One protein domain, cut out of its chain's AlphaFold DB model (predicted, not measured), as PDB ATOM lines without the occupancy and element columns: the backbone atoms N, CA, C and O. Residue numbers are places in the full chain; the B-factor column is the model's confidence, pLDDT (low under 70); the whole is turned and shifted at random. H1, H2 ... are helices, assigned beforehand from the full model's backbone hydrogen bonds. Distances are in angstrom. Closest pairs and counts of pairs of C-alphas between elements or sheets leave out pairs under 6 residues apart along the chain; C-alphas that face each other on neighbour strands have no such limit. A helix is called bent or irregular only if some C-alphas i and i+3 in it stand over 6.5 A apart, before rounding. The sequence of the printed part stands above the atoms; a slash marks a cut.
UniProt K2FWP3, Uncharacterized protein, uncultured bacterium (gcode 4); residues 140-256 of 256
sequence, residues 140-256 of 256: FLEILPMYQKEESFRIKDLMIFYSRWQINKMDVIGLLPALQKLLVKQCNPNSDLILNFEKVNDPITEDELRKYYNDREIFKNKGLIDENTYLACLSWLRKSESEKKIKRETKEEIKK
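Overview. This is residues 140 to 256 of the 256 residues of an uncharacterized protein of uncultured bacterium (gcode 4) (UniProt K2FWP3). A small body of helices has one long arm: H6 begins packed on H3 and H5, and residues 241 to 256, mostly its last part, stick out alone. In the body, two helical hairpins, H2 with H3 and H5 with H6, meet where H3 packs on H6; H4 crosses near the last residues of H3, and H1 lies off to one side, touching no helix. The printed part has 117 residues with six named helices, H1 to H6 in chain order, and no named strand; the class is all helix. The whole is only just loose, close to compact, with a radius of gyration of the C-alphas of 16.5 A, and elongated, spanning 58 by 30 by 21 A.

Arrangement. H1, residues 140 to 147, touches no helix. H2, residues 155 to 163, and H3, residues 169 to 187, form a helical hairpin; they touch, closest at the C-alphas of Ile 155 and Leu 179, 6.2 A apart, at a shallow tilt of 23 degrees, opposite ways. H3 is the hub, touching three helices, with a kink of 47 degrees near residue 177. With residues 185 to 187 alone it touches H4, residues 192 to 199, about perpendicular at 89 degrees; the closest C-alphas, of Gln 186 and Ile 194, are 5.1 A apart. H5, residues 206 to 214, is close to H2 but not clearly touching, with the closest C-alphas, of Ile 155 and Tyr 212, 8.0 A apart. H6, residues 227 to 254, touches H5 with its residues 227 to 237 alone, closest at the C-alphas of Leu 209 and Tyr 230, 6.4 A; this helical hairpin has a shallow tilt of 9 degrees, opposite ways. H6 touches H3 with its residues 229 to 237 alone, closest at the C-alphas of Cys 187 and Cys 233, 5.3 A, at a shallow tilt of 31 degrees, the same way. In H2, H4, H5 and H6 every O i to N i+4 pair is within hydrogen-bond range; in H3 13 of 15 are, and in H1 1 of 4, beside 3 of 5 O i to N i+3 pairs.

Along the chain. H1 begins at C-alpha 140, (6.682, 21.232, 30.509), and is irregular, with C-alphas 142 and 145 7.1 A apart. H3 is 25.4 A long and only just irregular, with C-alphas 174 and 177 7.0 A apart. H6, 40.8 A long, runs from C-alpha 227 at (-12.351, 29.452, 52.587) to C-alpha 254 at (-46.294, 17.974, 33.003). H1, H2, H4 and H5 measure 10.1, 12.3, 10.8 and 12.2 A.

Size, cuts and confidence. The C-alphas of Met 170 and Lys 256, the two farthest apart, are 58.5 A apart. Without residues 241 to 256, which stand free, the body spans 37 by 30 by 19 A. The link from H5 to H6, residues 215 to 226, is long. The printed part has no cut. Its mean pLDDT is 89.2; residues 253, 255 and 256 are under 70.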
ATOM      1  N   PHE A 140       7.936  20.742  29.949       89.81
ATOM      2  CA  PHE A 140       6.682  21.232  30.509       89.81
ATOM      3  C   PHE A 140       6.724  22.740  30.795       89.81
ATOM      4  O   PHE A 140       5.745  23.441  30.545       89.81
ATOM      5  N   LEU A 141       7.848  23.261  31.288       89.62
ATOM      6  CA  LEU A 141       8.008  24.692  31.554       89.62
ATOM      7  C   LEU A 141       7.947  25.540  30.276       89.62
ATOM      8  O   LEU A 141       7.481  26.674  30.344       89.62
ATOM      9  N   GLU A 142       8.341  24.995  29.122       89.50
ATOM     10  CA  GLU A 142       8.193  25.668  27.821       89.50
ATOM     11  C   GLU A 142       6.723  25.878  27.427       89.50
ATOM     12  O   GLU A 142       6.376  26.904  26.842       89.50
ATOM     13  N   ILE A 143       5.841  24.938  27.781       87.81
ATOM     14  CA  ILE A 143       4.411  24.990  27.432       87.81
ATOM     15  C   ILE A 143       3.529  25.546  28.556       87.81
ATOM     16  O   ILE A 143       2.374  25.897  28.325       87.81
ATOM     17  N   LEU A 144       4.050  25.657  29.779       84.38
ATOM     18  CA  LEU A 144       3.323  26.171  30.940       84.38
ATOM     19  C   LEU A 144       2.696  27.567  30.723       84.38
ATOM     20  O   LEU A 144       1.552  27.754  31.146       84.38
ATOM     21  N   PRO A 145       3.356  28.542  30.060       85.19
ATOM     22  CA  PRO A 145       2.752  29.849  29.796       85.19
ATOM     23  C   PRO A 145       1.477  29.781  28.952       85.19
ATOM     24  O   PRO A 145       0.633  30.666  29.071       85.19
ATOM     25  N   MET A 146       1.326  28.746  28.117       82.38
ATOM     26  CA  MET A 146       0.093  28.520  27.365       82.38
ATOM     27  C   MET A 146      -1.022  28.141  28.344       82.38
ATOM     28  O   MET A 146      -1.982  28.886  28.484       82.38
ATOM     29  N   TYR A 147      -0.819  27.110  29.174       80.69
ATOM     30  CA  TYR A 147      -1.793  26.673  30.191       80.69
ATOM     31  C   TYR A 147      -2.233  27.753  31.185       80.69
ATOM     32  O   TYR A 147      -3.330  27.666  31.730       80.69
ATOM     33  N   GLN A 148      -1.398  28.760  31.454       75.94
ATOM     34  CA  GLN A 148      -1.772  29.892  32.310       75.94
ATOM     35  C   GLN A 148      -2.866  30.777  31.701       75.94
ATOM     36  O   GLN A 148      -3.591  31.440  32.444       75.94
ATOM     37  N   LYS A 149      -2.952  30.820  30.370       79.50
ATOM     38  CA  LYS A 149      -3.931  31.619  29.626       79.50
ATOM     39  C   LYS A 149      -5.217  30.845  29.351       79.50
ATOM     40  O   LYS A 149      -6.265  31.464  29.197       79.50
ATOM     41  N   GLU A 150      -5.147  29.516  29.376       85.75
ATOM     42  CA  GLU A 150      -6.269  28.658  29.011       85.75
ATOM     43  C   GLU A 150      -7.291  28.464  30.129       85.75
ATOM     44  O   GLU A 150      -6.991  27.985  31.224       85.75
ATOM     45  N   GLU A 151      -8.559  28.735  29.818       90.38
ATOM     46  CA  GLU A 151      -9.660  28.597  30.780       90.38
ATOM     47  C   GLU A 151     -10.037  27.124  31.080       90.38
ATOM     48  O   GLU A 151     -10.794  26.841  32.018       90.38
ATOM     49  N   SER A 152      -9.495  26.178  30.304       92.88
ATOM     50  CA  SER A 152      -9.686  24.730  30.465       92.88
ATOM     51  C   SER A 152      -8.726  24.082  31.470       92.88
ATOM     52  O   SER A 152      -8.956  22.941  31.888       92.88
ATOM     53  N   PHE A 153      -7.677  24.791  31.901       93.00
ATOM     54  CA  PHE A 153      -6.716  24.287  32.880       93.00
ATOM     55  C   PHE A 153      -7.284  24.361  34.308       93.00
ATOM     56  O   PHE A 153      -7.993  25.302  34.669       93.00
ATOM     57  N   ARG A 154      -7.012  23.354  35.148       93.75
ATOM     58  CA  ARG A 154      -7.578  23.271  36.509       93.75
ATOM     59  C   ARG A 154      -6.558  22.939  37.579       93.75
ATOM     60  O   ARG A 154      -5.479  22.419  37.312       93.75
ATOM     61  N   ILE A 155      -6.973  23.147  38.831       95.06
ATOM     62  CA  ILE A 155      -6.184  22.800  40.017       95.06
ATOM     63  C   ILE A 155      -5.805  21.312  40.012       95.06
ATOM     64  O   ILE A 155      -4.633  21.003  40.198       95.06
ATOM     65  N   LYS A 156      -6.720  20.369  39.730       94.19
ATOM     66  CA  LYS A 156      -6.330  18.945  39.660       94.19
ATOM     67  C   LYS A 156      -5.315  18.638  38.563       94.19
ATOM     68  O   LYS A 156      -4.481  17.762  38.762       94.19
ATOM     69  N   ASP A 157      -5.350  19.358  37.444       93.31
ATOM     70  CA  ASP A 157      -4.380  19.176  36.365       93.31
ATOM     71  C   ASP A 157      -2.990  19.666  36.811       93.31
ATOM     72  O   ASP A 157      -1.998  18.956  36.641       93.31
ATOM     73  N   LEU A 158      -2.931  20.808  37.509       93.00
ATOM     74  CA  LEU A 158      -1.716  21.291  38.172       93.00
ATOM     75  C   LEU A 158      -1.152  20.258  39.164       93.00
ATOM     76  O   LEU A 158       0.047  19.976  39.159       93.00
ATOM     77  N   MET A 159      -2.014  19.654  39.986       93.88
ATOM     78  CA  MET A 159      -1.596  18.656  40.977       93.88
ATOM     79  C   MET A 159      -1.086  17.360  40.337       93.88
ATOM     80  O   MET A 159      -0.160  16.741  40.864       93.88
ATOM     81  N   ILE A 160      -1.613  16.969  39.171       92.94
ATOM     82  CA  ILE A 160      -1.064  15.851  38.393       92.94
ATOM     83  C   ILE A 160       0.382  16.156  37.986       92.94
ATOM     84  O   ILE A 160       1.255  15.311  38.191       92.94
ATOM     85  N   PHE A 161       0.663  17.354  37.469       92.25
ATOM     86  CA  PHE A 161       2.022  17.743  37.080       92.25
ATOM     87  C   PHE A 161       2.978  17.827  38.275       92.25
ATOM     88  O   PHE A 161       4.132  17.403  38.167       92.25
ATOM     89  N   TYR A 162       2.494  18.296  39.429       92.94
ATOM     90  CA  TYR A 162       3.270  18.319  40.671       92.94
ATOM     91  C   TYR A 162       3.633  16.906  41.147       92.94
ATOM     92  O   TYR A 162       4.807  16.613  41.360       92.94
ATOM     93  N   SER A 163       2.656  15.991  41.201       92.44
ATOM     94  CA  SER A 163       2.871  14.594  41.625       92.44
ATOM     95  C   SER A 163       3.861  13.818  40.743       92.44
ATOM     96  O   SER A 163       4.395  12.784  41.138       92.44
ATOM     97  N   ARG A 164       4.108  14.320  39.529       91.56
ATOM     98  CA  ARG A 164       5.011  13.736  38.533       91.56
ATOM     99  C   ARG A 164       6.346  14.458  38.425       91.56
ATOM    100  O   ARG A 164       7.104  14.152  37.510       91.56
ATOM    101  N   TRP A 165       6.627  15.403  39.320       91.38
ATOM    102  CA  TRP A 165       7.868  16.183  39.335       91.38
ATOM    103  C   TRP A 165       8.092  17.044  38.080       91.38
ATOM    104  O   TRP A 165       9.203  17.513  37.837       91.38
ATOM    105  N   GLN A 166       7.041  17.298  37.292       91.94
ATOM    106  CA  GLN A 166       7.105  18.176  36.115       91.94
ATOM    107  C   GLN A 166       7.088  19.651  36.524       91.94
ATOM    108  O   GLN A 166       7.644  20.503  35.841       91.94
ATOM    109  N   ILE A 167       6.509  19.943  37.689       92.62
ATOM    110  CA  ILE A 167       6.590  21.230  38.373       92.62
ATOM    111  C   ILE A 167       6.983  21.019  39.835       92.62
ATOM    112  O   ILE A 167       6.849  19.922  40.375       92.62
ATOM    113  N   ASN A 168       7.471  22.069  40.484       92.88
ATOM    114  CA  ASN A 168       7.861  22.050  41.883       92.88
ATOM    115  C   ASN A 168       6.875  22.875  42.721       92.88
ATOM    116  O   ASN A 168       5.928  23.482  42.221       92.88
ATOM    117  N   LYS A 169       7.118  22.914  44.030       94.00
ATOM    118  CA  LYS A 169       6.272  23.653  44.968       94.00
ATOM    119  C   LYS A 169       6.199  25.156  44.664       94.00
ATOM    120  O   LYS A 169       5.135  25.743  44.832       94.00
ATOM    121  N   MET A 170       7.296  25.778  44.235       92.75
ATOM    122  CA  MET A 170       7.319  27.208  43.907       92.75
ATOM    123  C   MET A 170       6.482  27.514  42.664       92.75
ATOM    124  O   MET A 170       5.740  28.493  42.668       92.75
ATOM    125  N   ASP A 171       6.528  26.640  41.656       92.81
ATOM    126  CA  ASP A 171       5.685  26.751  40.464       92.81
ATOM    127  C   ASP A 171       4.197  26.684  40.850       92.81
ATOM    128  O   ASP A 171       3.403  27.526  40.432       92.81
ATOM    129  N   VAL A 172       3.817  25.737  41.722       93.31
ATOM    130  CA  VAL A 172       2.435  25.635  42.222       93.31
ATOM    131  C   VAL A 172       2.019  26.908  42.957       93.31
ATOM    132  O   VAL A 172       0.944  27.438  42.688       93.31
ATOM    133  N   ILE A 173       2.868  27.437  43.842       92.19
ATOM    134  CA  ILE A 173       2.595  28.685  44.574       92.19
ATOM    135  C   ILE A 173       2.343  29.854  43.613       92.19
ATOM    136  O   ILE A 173       1.446  30.656  43.869       92.19
ATOM    137  N   GLY A 174       3.101  29.942  42.516       90.56
ATOM    138  CA  GLY A 174       2.937  30.992  41.510       90.56
ATOM    139  C   GLY A 174       1.664  30.851  40.670       90.56
ATOM    140  O   GLY A 174       1.028  31.851  40.347       90.56
ATOM    141  N   LEU A 175       1.268  29.621  40.336       91.00
ATOM    142  CA  LEU A 175       0.139  29.331  39.438       91.00
ATOM    143  C   LEU A 175      -1.220  29.324  40.141       91.00
ATOM    144  O   LEU A 175      -2.242  29.697  39.560       91.00
ATOM    145  N   LEU A 176      -1.243  28.883  41.396       92.69
ATOM    146  CA  LEU A 176      -2.472  28.621  42.131       92.69
ATOM    147  C   LEU A 176      -3.408  29.838  42.261       92.69
ATOM    148  O   LEU A 176      -4.611  29.643  42.096       92.69
ATOM    149  N   PRO A 177      -2.936  31.085  42.473       91.50
ATOM    150  CA  PRO A 177      -3.829  32.245  42.535       91.50
ATOM    151  C   PRO A 177      -4.632  32.477  41.247       91.50
ATOM    152  O   PRO A 177      -5.802  32.854  41.308       91.50
ATOM    153  N   ALA A 178      -4.031  32.242  40.075       90.62
ATOM    154  CA  ALA A 178      -4.735  32.355  38.797       90.62
ATOM    155  C   ALA A 178      -5.786  31.245  38.652       90.62
ATOM    156  O   ALA A 178      -6.929  31.517  38.284       90.62
ATOM    157  N   LEU A 179      -5.434  30.016  39.041       93.00
ATOM    158  CA  LEU A 179      -6.360  28.884  39.015       93.00
ATOM    159  C   LEU A 179      -7.503  29.007  40.023       93.00
ATOM    160  O   LEU A 179      -8.601  28.554  39.729       93.00
ATOM    161  N   GLN A 180      -7.297  29.644  41.176       93.62
ATOM    162  CA  GLN A 180      -8.381  29.947  42.116       93.62
ATOM    163  C   GLN A 180      -9.402  30.909  41.500       93.62
ATOM    164  O   GLN A 180     -10.604  30.659  41.564       93.62
ATOM    165  N   LYS A 181      -8.940  31.973  40.830       91.56
ATOM    166  CA  LYS A 181      -9.830  32.890  40.096       91.56
ATOM    167  C   LYS A 181     -10.581  32.172  38.977       91.56
ATOM    168  O   LYS A 181     -11.757  32.448  38.744       91.56
ATOM    169  N   LEU A 182      -9.908  31.256  38.287       92.19
ATOM    170  CA  LEU A 182     -10.522  30.458  37.237       92.19
ATOM    171  C   LEU A 182     -11.549  29.466  37.805       92.19
ATOM    172  O   LEU A 182     -12.642  29.376  37.261       92.19
ATOM    173  N   LEU A 183     -11.265  28.814  38.936       95.00
ATOM    174  CA  LEU A 183     -12.186  27.903  39.624       95.00
ATOM    175  C   LEU A 183     -13.521  28.582  39.957       95.00
ATOM    176  O   LEU A 183     -14.579  27.993  39.748       95.00
ATOM    177  N   VAL A 184     -13.479  29.837  40.411       93.19
ATOM    178  CA  VAL A 184     -14.681  30.653  40.652       93.19
ATOM    179  C   VAL A 184     -15.519  30.757  39.373       93.19
ATOM    180  O   VAL A 184     -16.720  30.501  39.405       93.19
ATOM    181  N   LYS A 185     -14.907  31.050  38.219       91.62
ATOM    182  CA  LYS A 185     -15.632  31.049  36.937       91.62
ATOM    183  C   LYS A 185     -16.166  29.654  36.585       91.62
ATOM    184  O   LYS A 185     -17.309  29.541  36.170       91.62
ATOM    185  N   GLN A 186     -15.377  28.604  36.802       92.56
ATOM    186  CA  GLN A 186     -15.743  27.213  36.495       92.56
ATOM    187  C   GLN A 186     -16.914  26.687  37.344       92.56
ATOM    188  O   GLN A 186     -17.620  25.784  36.905       92.56
ATOM    189  N   CYS A 187     -17.142  27.255  38.533       92.88
ATOM    190  CA  CYS A 187     -18.273  26.908  39.399       92.88
ATOM    191  C   CYS A 187     -19.483  27.838  39.225       92.88
ATOM    192  O   CYS A 187     -20.568  27.523  39.710       92.88
ATOM    193  N   ASN A 188     -19.317  28.995  38.579       90.62
ATOM    194  CA  ASN A 188     -20.381  29.982  38.442       90.62
ATOM    195  C   ASN A 188     -21.420  29.511  37.404       90.62
ATOM    196  O   ASN A 188     -21.067  29.360  36.234       90.62
ATOM    197  N   PRO A 189     -22.707  29.353  37.773       85.69
ATOM    198  CA  PRO A 189     -23.752  28.892  36.855       85.69
ATOM    199  C   PRO A 189     -24.010  29.855  35.688       85.69
ATOM    200  O   PRO A 189     -24.592  29.452  34.688       85.69
ATOM    201  N   ASN A 190     -23.577  31.114  35.804       86.38
ATOM    202  CA  ASN A 190     -23.690  32.121  34.749       86.38
ATOM    203  C   ASN A 190     -22.449  32.187  33.841       86.38
ATOM    204  O   ASN A 190     -22.367  33.073  32.993       86.38
ATOM    205  N   SER A 191     -21.447  31.328  34.047       88.19
ATOM    206  CA  SER A 191     -20.254  31.274  33.202       88.19
ATOM    207  C   SER A 191     -20.382  30.177  32.154       88.19
ATOM    208  O   SER A 191     -20.693  29.041  32.495       88.19
ATOM    209  N   ASP A 192     -20.021  30.465  30.904       85.88
ATOM    210  CA  ASP A 192     -19.981  29.452  29.837       85.88
ATOM    211  C   ASP A 192     -19.016  28.289  30.140       85.88
ATOM    212  O   ASP A 192     -19.176  27.185  29.614       85.88
ATOM    213  N   LEU A 193     -18.039  28.497  31.032       89.62
ATOM    214  CA  LEU A 193     -17.071  27.464  31.402       89.62
ATOM    215  C   LEU A 193     -17.721  26.251  32.060       89.62
ATOM    216  O   LEU A 193     -17.311  25.130  31.760       89.62
ATOM    217  N   ILE A 194     -18.740  26.440  32.906       89.06
ATOM    218  CA  ILE A 194     -19.412  25.305  33.552       89.06
ATOM    219  C   ILE A 194     -20.055  24.393  32.501       89.06
ATOM    220  O   ILE A 194     -19.898  23.175  32.555       89.06
ATOM    221  N   LEU A 195     -20.689  24.986  31.484       88.31
ATOM    222  CA  LEU A 195     -21.340  24.264  30.394       88.31
ATOM    223  C   LEU A 195     -20.317  23.532  29.521       88.31
ATOM    224  O   LEU A 195     -20.558  22.403  29.096       88.31
ATOM    225  N   ASN A 196     -19.158  24.145  29.273       92.69
ATOM    226  CA  ASN A 196     -18.091  23.496  28.520       92.69
ATOM    227  C   ASN A 196     -17.508  22.294  29.276       92.69
ATOM    228  O   ASN A 196     -17.324  21.238  28.670       92.69
ATOM    229  N   PHE A 197     -17.296  22.398  30.591       93.38
ATOM    230  CA  PHE A 197     -16.877  21.256  31.411       93.38
ATOM    231  C   PHE A 197     -17.940  20.149  31.480       93.38
ATOM    232  O   PHE A 197     -17.598  18.968  31.419       93.38
ATOM    233  N   GLU A 198     -19.230  20.496  31.536       90.88
ATOM    234  CA  GLU A 198     -20.323  19.517  31.451       90.88
ATOM    235  C   GLU A 198     -20.318  18.764  30.111       90.88
ATOM    236  O   GLU A 198     -20.460  17.541  30.096       90.88
ATOM    237  N   LYS A 199     -20.075  19.452  28.987       91.19
ATOM    238  CA  LYS A 199     -19.998  18.841  27.644       91.19
ATOM    239  C   LYS A 199     -18.861  17.827  27.487       91.19
ATOM    240  O   LYS A 199     -18.970  16.922  26.662       91.19
ATOM    241  N   VAL A 200     -17.783  17.963  28.260       92.75
ATOM    242  CA  VAL A 200     -16.675  16.989  28.304       92.75
ATOM    243  C   VAL A 200     -16.795  16.000  29.469       92.75
ATOM    244  O   VAL A 200     -15.854  15.254  29.726       92.75
ATOM    245  N   ASN A 201     -17.950  15.952  30.146       92.44
ATOM    246  CA  ASN A 201     -18.219  15.094  31.307       92.44
ATOM    247  C   ASN A 201     -17.196  15.261  32.440       92.44
ATOM    248  O   ASN A 201     -16.800  14.293  33.087       92.44
ATOM    249  N   ASP A 202     -16.757  16.494  32.677       93.81
ATOM    250  CA  ASP A 202     -15.737  16.801  33.675       93.81
ATOM    251  C   ASP A 202     -16.075  18.052  34.515       93.81
ATOM    252  O   ASP A 202     -15.215  18.926  34.680       93.81
ATOM    253  N   PRO A 203     -17.319  18.183  35.026       92.75
ATOM    254  CA  PRO A 203     -17.710  19.317  35.856       92.75
ATOM    255  C   PRO A 203     -16.953  19.329  37.188       92.75
ATOM    256  O   PRO A 203     -16.511  18.291  37.688       92.75
ATOM    257  N   ILE A 204     -16.849  20.511  37.799       93.69
ATOM    258  CA  ILE A 204     -16.385  20.633  39.184       93.69
ATOM    259  C   ILE A 204     -17.450  20.045  40.117       93.69
ATOM    260  O   ILE A 204     -18.637  20.329  39.968       93.69
ATOM    261  N   THR A 205     -17.024  19.235  41.084       93.50
ATOM    262  CA  THR A 205     -17.906  18.552  42.043       93.50
ATOM    263  C   THR A 205     -17.687  19.057  43.469       93.50
ATOM    264  O   THR A 205     -16.627  19.607  43.784       93.50
ATOM    265  N   GLU A 206     -18.661  18.835  44.364       94.62
ATOM    266  CA  GLU A 206     -18.494  19.148  45.793       94.62
ATOM    267  C   GLU A 206     -17.291  18.412  46.407       94.62
ATOM    268  O   GLU A 206     -16.543  18.999  47.190       94.62
ATOM    269  N   ASP A 207     -17.070  17.149  46.033       95.31
ATOM    270  CA  ASP A 207     -15.943  16.349  46.524       95.31
ATOM    271  C   ASP A 207     -14.598  16.904  46.050       95.31
ATOM    272  O   ASP A 207     -13.635  16.949  46.820       95.31
ATOM    273  N   GLU A 208     -14.532  17.384  44.806       95.19
ATOM    274  CA  GLU A 208     -13.342  18.041  44.269       95.19
ATOM    275  C   GLU A 208     -13.035  19.343  45.031       95.19
ATOM    276  O   GLU A 208     -11.903  19.540  45.477       95.19
ATOM    277  N   LEU A 209     -14.046  20.185  45.284       96.69
ATOM    278  CA  LEU A 209     -13.892  21.402  46.094       96.69
ATOM    279  C   LEU A 209     -13.454  21.091  47.529       96.69
ATOM    280  O   LEU A 209     -12.538  21.726  48.058       96.69
ATOM    281  N   ARG A 210     -14.082  20.090  48.158       96.44
ATOM    282  CA  ARG A 210     -13.735  19.633  49.508       96.44
ATOM    283  C   ARG A 210     -12.295  19.142  49.556       96.44
ATOM    284  O   ARG A 210     -11.590  19.441  50.521       96.44
ATOM    285  N   LYS A 211     -11.845  18.408  48.536       95.44
ATOM    286  CA  LYS A 211     -10.453  17.975  48.423       95.44
ATOM    287  C   LYS A 211      -9.524  19.182  48.346       95.44
ATOM    288  O   LYS A 211      -8.605  19.266  49.149       95.44
ATOM    289  N   TYR A 212      -9.786  20.141  47.458       96.06
ATOM    290  CA  TYR A 212      -8.941  21.332  47.328       96.06
ATOM    291  C   TYR A 212      -8.852  22.152  48.617       96.06
ATOM    292  O   TYR A 212      -7.777  22.644  48.951       96.06
ATOM    293  N   TYR A 213      -9.950  22.288  49.356       96.38
ATOM    294  CA  TYR A 213      -9.964  23.033  50.615       96.38
ATOM    295  C   TYR A 213      -9.189  22.321  51.738       96.38
ATOM    296  O   TYR A 213      -8.546  22.969  52.564       96.38
ATOM    297  N   ASN A 214      -9.210  20.985  51.763       94.88
ATOM    298  CA  ASN A 214      -8.575  20.195  52.820       94.88
ATOM    299  C   ASN A 214      -7.147  19.732  52.501       94.88
ATOM    300  O   ASN A 214      -6.449  19.286  53.410       94.88
ATOM    301  N   ASP A 215      -6.709  19.818  51.245       91.31
ATOM    302  CA  ASP A 215      -5.381  19.377  50.819       91.31
ATOM    303  C   ASP A 215      -4.283  20.318  51.340       91.31
ATOM    304  O   ASP A 215      -4.133  21.457  50.893       91.31
ATOM    305  N   ARG A 216      -3.508  19.811  52.303       89.88
ATOM    306  CA  ARG A 216      -2.411  20.517  52.983       89.88
ATOM    307  C   ARG A 216      -1.030  20.021  52.556       89.88
ATOM    308  O   ARG A 216      -0.041  20.383  53.194       89.88
ATOM    309  N   GLU A 217      -0.942  19.202  51.502       83.12
ATOM    310  CA  GLU A 217       0.321  18.610  51.037       83.12
ATOM    311  C   GLU A 217       1.350  19.703  50.705       83.12
ATOM    312  O   GLU A 217       2.517  19.640  51.100       83.12
ATOM    313  N   ILE A 218       0.889  20.774  50.058       84.94
ATOM    314  CA  ILE A 218       1.741  21.890  49.640       84.94
ATOM    315  C   ILE A 218       1.855  22.954  50.736       84.94
ATOM    316  O   ILE A 218       2.952  23.476  50.993       84.94
ATOM    317  N   PHE A 219       0.749  23.269  51.414       84.62
ATOM    318  CA  PHE A 219       0.691  24.293  52.451       84.62
ATOM    319  C   PHE A 219       0.246  23.690  53.786       84.62
ATOM    320  O   PHE A 219      -0.927  23.414  53.996       84.62
ATOM    321  N   LYS A 220       1.176  23.573  54.741       80.69
ATOM    322  CA  LYS A 220       0.942  22.921  56.046       80.69
ATOM    323  C   LYS A 220      -0.333  23.378  56.779       80.69
ATOM    324  O   LYS A 220      -0.956  22.583  57.476       80.69
ATOM    325  N   ASN A 221      -0.727  24.644  56.611       83.88
ATOM    326  CA  ASN A 221      -1.805  25.276  57.375       83.88
ATOM    327  C   ASN A 221      -3.001  25.739  56.527       83.88
ATOM    328  O   ASN A 221      -3.904  26.361  57.077       83.88
ATOM    329  N   LYS A 222      -3.021  25.489  55.212       89.25
ATOM    330  CA  LYS A 222      -4.131  25.907  54.339       89.25
ATOM    331  C   LYS A 222      -4.337  24.937  53.179       89.25
ATOM    332  O   LYS A 222      -3.398  24.259  52.784       89.25
ATOM    333  N   GLY A 223      -5.554  24.910  52.646       91.88
ATOM    334  CA  GLY A 223      -5.873  24.190  51.418       91.88
ATOM    335  C   GLY A 223      -5.171  24.754  50.181       91.88
ATOM    336  O   GLY A 223      -4.509  25.798  50.220       91.88
ATOM    337  N   LEU A 224      -5.408  24.100  49.044       95.00
ATOM    338  CA  LEU A 224      -5.134  24.643  47.712       95.00
ATOM    339  C   LEU A 224      -6.066  25.811  47.364       95.00
ATOM    340  O   LEU A 224      -5.732  26.634  46.516       95.00
ATOM    341  N   ILE A 225      -7.224  25.909  48.013       95.50
ATOM    342  CA  ILE A 225      -8.140  27.046  47.901       95.50
ATOM    343  C   ILE A 225      -8.434  27.618  49.285       95.50
ATOM    344  O   ILE A 225      -8.422  26.889  50.279       95.50
ATOM    345  N   ASP A 226      -8.666  28.925  49.354       93.31
ATOM    346  CA  ASP A 226      -9.086  29.587  50.585       93.31
ATOM    347  C   ASP A 226     -10.578  29.348  50.879       93.31
ATOM    348  O   ASP A 226     -11.348  28.898  50.027       93.31
ATOM    349  N   GLU A 227     -10.982  29.655  52.111       94.00
ATOM    350  CA  GLU A 227     -12.351  29.452  52.587       94.00
ATOM    351  C   GLU A 227     -13.386  30.257  51.793       94.00
ATOM    352  O   GLU A 227     -14.450  29.724  51.480       94.00
ATOM    353  N   ASN A 228     -13.077  31.495  51.391       94.44
ATOM    354  CA  ASN A 228     -14.021  32.316  50.631       94.44
ATOM    355  C   ASN A 228     -14.260  31.715  49.244       94.44
ATOM    356  O   ASN A 228     -15.409  31.581  48.821       94.44
ATOM    357  N   THR A 229     -13.187  31.303  48.559       95.25
ATOM    358  CA  THR A 229     -13.281  30.608  47.267       95.25
ATOM    359  C   THR A 229     -14.089  29.314  47.396       95.25
ATOM    360  O   THR A 229     -14.986  29.070  46.585       95.25
ATOM    361  N   TYR A 230     -13.822  28.509  48.430       96.81
ATOM    362  CA  TYR A 230     -14.550  27.265  48.690       96.81
ATOM    363  C   TYR A 230     -16.051  27.504  48.904       96.81
ATOM    364  O   TYR A 230     -16.872  26.889  48.221       96.81
ATOM    365  N   LEU A 231     -16.418  28.422  49.803       95.62
ATOM    366  CA  LEU A 231     -17.816  28.717  50.128       95.62
ATOM    367  C   LEU A 231     -18.580  29.309  48.938       95.62
ATOM    368  O   LEU A 231     -19.726  28.923  48.698       95.62
ATOM    369  N   ALA A 232     -17.950  30.201  48.165       94.31
ATOM    370  CA  ALA A 232     -18.554  30.778  46.967       94.31
ATOM    371  C   ALA A 232     -18.866  29.700  45.917       94.31
ATOM    372  O   ALA A 232     -19.995  29.610  45.434       94.31
ATOM    373  N   CYS A 233     -17.892  28.834  45.620       96.00
ATOM    374  CA  CYS A 233     -18.065  27.752  44.652       96.00
ATOM    375  C   CYS A 233     -19.111  26.729  45.117       96.00
ATOM    376  O   CYS A 233     -19.976  26.333  44.338       96.00
ATOM    377  N   LEU A 234     -19.075  26.341  46.396       95.88
ATOM    378  CA  LEU A 234     -20.017  25.379  46.971       95.88
ATOM    379  C   LEU A 234     -21.464  25.890  46.920       95.88
ATOM    380  O   LEU A 234     -22.375  25.150  46.549       95.88
ATOM    381  N   SER A 235     -21.676  27.164  47.261       94.00
ATOM    382  CA  SER A 235     -22.983  27.826  47.169       94.00
ATOM    383  C   SER A 235     -23.558  27.748  45.751       94.00
ATOM    384  O   SER A 235     -24.723  27.386  45.557       94.00
ATOM    385  N   TRP A 236     -22.729  28.020  44.742       93.19
ATOM    386  CA  TRP A 236     -23.139  27.969  43.344       93.19
ATOM    387  C   TRP A 236     -23.466  26.565  42.843       93.19
ATOM    388  O   TRP A 236     -24.492  26.400  42.176       93.19
ATOM    389  N   LEU A 237     -22.663  25.557  43.194       89.62
ATOM    390  CA  LEU A 237     -22.955  24.169  42.822       89.62
ATOM    391  C   LEU A 237     -24.301  23.713  43.400       89.62
ATOM    392  O   LEU A 237     -25.156  23.234  42.657       89.62
ATOM    393  N   ARG A 238     -24.554  23.978  44.688       89.81
ATOM    394  CA  ARG A 238     -25.824  23.630  45.355       89.81
ATOM    395  C   ARG A 238     -27.030  24.345  44.762       89.81
ATOM    396  O   ARG A 238     -28.110  23.764  44.627       89.81
ATOM    397  N   LYS A 239     -26.861  25.614  44.382       87.25
ATOM    398  CA  LYS A 239     -27.910  26.366  43.689       87.25
ATOM    399  C   LYS A 239     -28.220  25.741  42.324       87.25
ATOM    400  O   LYS A 239     -29.383  25.493  42.026       87.25
ATOM    401  N   SER A 240     -27.195  25.403  41.542       84.38
ATOM    402  CA  SER A 240     -27.361  24.752  40.235       84.38
ATOM    403  C   SER A 240     -28.047  23.384  40.352       84.38
ATOM    404  O   SER A 240     -28.960  23.072  39.587       84.38
ATOM    405  N   GLU A 241     -27.672  22.577  41.347       84.06
ATOM    406  CA  GLU A 241     -28.298  21.275  41.598       84.06
ATOM    407  C   GLU A 241     -29.767  21.392  42.011       84.06
ATOM    408  O   GLU A 241     -30.609  20.658  41.487       84.06
ATOM    409  N   SER A 242     -30.099  22.334  42.897       82.25
ATOM    410  CA  SER A 242     -31.490  22.549  43.315       82.25
ATOM    411  C   SER A 242     -32.367  23.036  42.156       82.25
ATOM    412  O   SER A 242     -33.445  22.487  41.937       82.25
ATOM    413  N   GLU A 243     -31.880  23.962  41.326       85.00
ATOM    414  CA  GLU A 243     -32.582  24.411  40.115       85.00
ATOM    415  C   GLU A 243     -32.770  23.283  39.088       85.00
ATOM    416  O   GLU A 243     -33.838  23.158  38.478       85.00
ATOM    417  N   LYS A 244     -31.753  22.430  38.892       83.38
ATOM    418  CA  LYS A 244     -31.846  21.251  38.015       83.38
ATOM    419  C   LYS A 244     -32.864  20.241  38.540       83.38
ATOM    420  O   LYS A 244     -33.595  19.665  37.734       83.38
ATOM    421  N   LYS A 245     -32.929  20.033  39.859       84.25
ATOM    422  CA  LYS A 245     -33.896  19.136  40.501       84.25
ATOM    423  C   LYS A 245     -35.331  19.632  40.306       84.25
ATOM    424  O   LYS A 245     -36.136  18.885  39.758       84.25
ATOM    425  N   ILE A 246     -35.601  20.903  40.610       81.12
ATOM    426  CA  ILE A 246     -36.922  21.526  40.411       81.12
ATOM    427  C   ILE A 246     -37.371  21.381  38.949       81.12
ATOM    428  O   ILE A 246     -38.470  20.918  38.670       81.12
ATOM    429  N   LYS A 247     -36.488  21.684  37.982       81.69
ATOM    430  CA  LYS A 247     -36.800  21.545  36.545       81.69
ATOM    431  C   LYS A 247     -37.130  20.110  36.119       81.69
ATOM    432  O   LYS A 247     -37.862  19.935  35.144       81.69
ATOM    433  N   ARG A 248     -36.556  19.092  36.770       81.38
ATOM    434  CA  ARG A 248     -36.860  17.678  36.486       81.38
ATOM    435  C   ARG A 248     -38.229  17.302  37.040       81.38
ATOM    436  O   ARG A 248     -39.040  16.790  36.278       81.38
ATOM    437  N   GLU A 249     -38.497  17.652  38.294       83.31
ATOM    438  CA  GLU A 249     -39.776  17.393  38.967       83.31
ATOM    439  C   GLU A 249     -40.944  18.040  38.202       83.31
ATOM    440  O   GLU A 249     -41.886  17.351  37.820       83.31
ATOM    441  N   THR A 250     -40.822  19.314  37.808       76.94
ATOM    442  CA  THR A 250     -41.854  19.999  37.005       76.94
ATOM    443  C   THR A 250     -42.072  19.352  35.627       76.94
ATOM    444  O   THR A 250     -43.196  19.286  35.136       76.94
ATOM    445  N   LYS A 251     -41.017  18.852  34.965       76.06
ATOM    446  CA  LYS A 251     -41.152  18.166  33.662       76.06
ATOM    447  C   LYS A 251     -41.820  16.798  33.780       76.06
ATOM    448  O   LYS A 251     -42.446  16.359  32.818       76.06
ATOM    449  N   GLU A 252     -41.640  16.113  34.902       73.12
ATOM    450  CA  GLU A 252     -42.292  14.832  35.179       73.12
ATOM    451  C   GLU A 252     -43.770  15.018  35.526       73.12
ATOM    452  O   GLU A 252     -44.588  14.211  35.099       73.12
ATOM    453  N   GLU A 253     -44.124  16.104  36.217       66.00
ATOM    454  CA  GLU A 253     -45.516  16.481  36.489       66.00
ATOM    455  C   GLU A 253     -46.282  16.853  35.217       66.00
ATOM    456  O   GLU A 253     -47.405  16.406  35.039       66.00
ATOM    457  N   ILE A 254     -45.666  17.593  34.286       70.31
ATOM    458  CA  ILE A 254     -46.294  17.974  33.003       70.31
ATOM    459  C   ILE A 254     -46.523  16.766  32.071       70.31
ATOM    460  O   ILE A 254     -47.340  16.833  31.155       70.31
ATOM    461  N   LYS A 255     -45.781  15.668  32.257       61.09
ATOM    462  CA  LYS A 255     -45.892  14.451  31.432       61.09
ATOM    463  C   LYS A 255     -46.897  13.423  31.966       61.09
ATOM    464  O   LYS A 255     -47.114  12.424  31.279       61.09
ATOM    465  N   LYS A 256     -47.433  13.622  33.172       55.62
ATOM    466  CA  LYS A 256     -48.478  12.782  33.776       55.62
ATOM    467  C   LYS A 256     -49.857  13.339  33.451       55.62
ATOM    468  O   LYS A 256     -50.763  12.499  33.280       55.62
TER     469      LYS A 256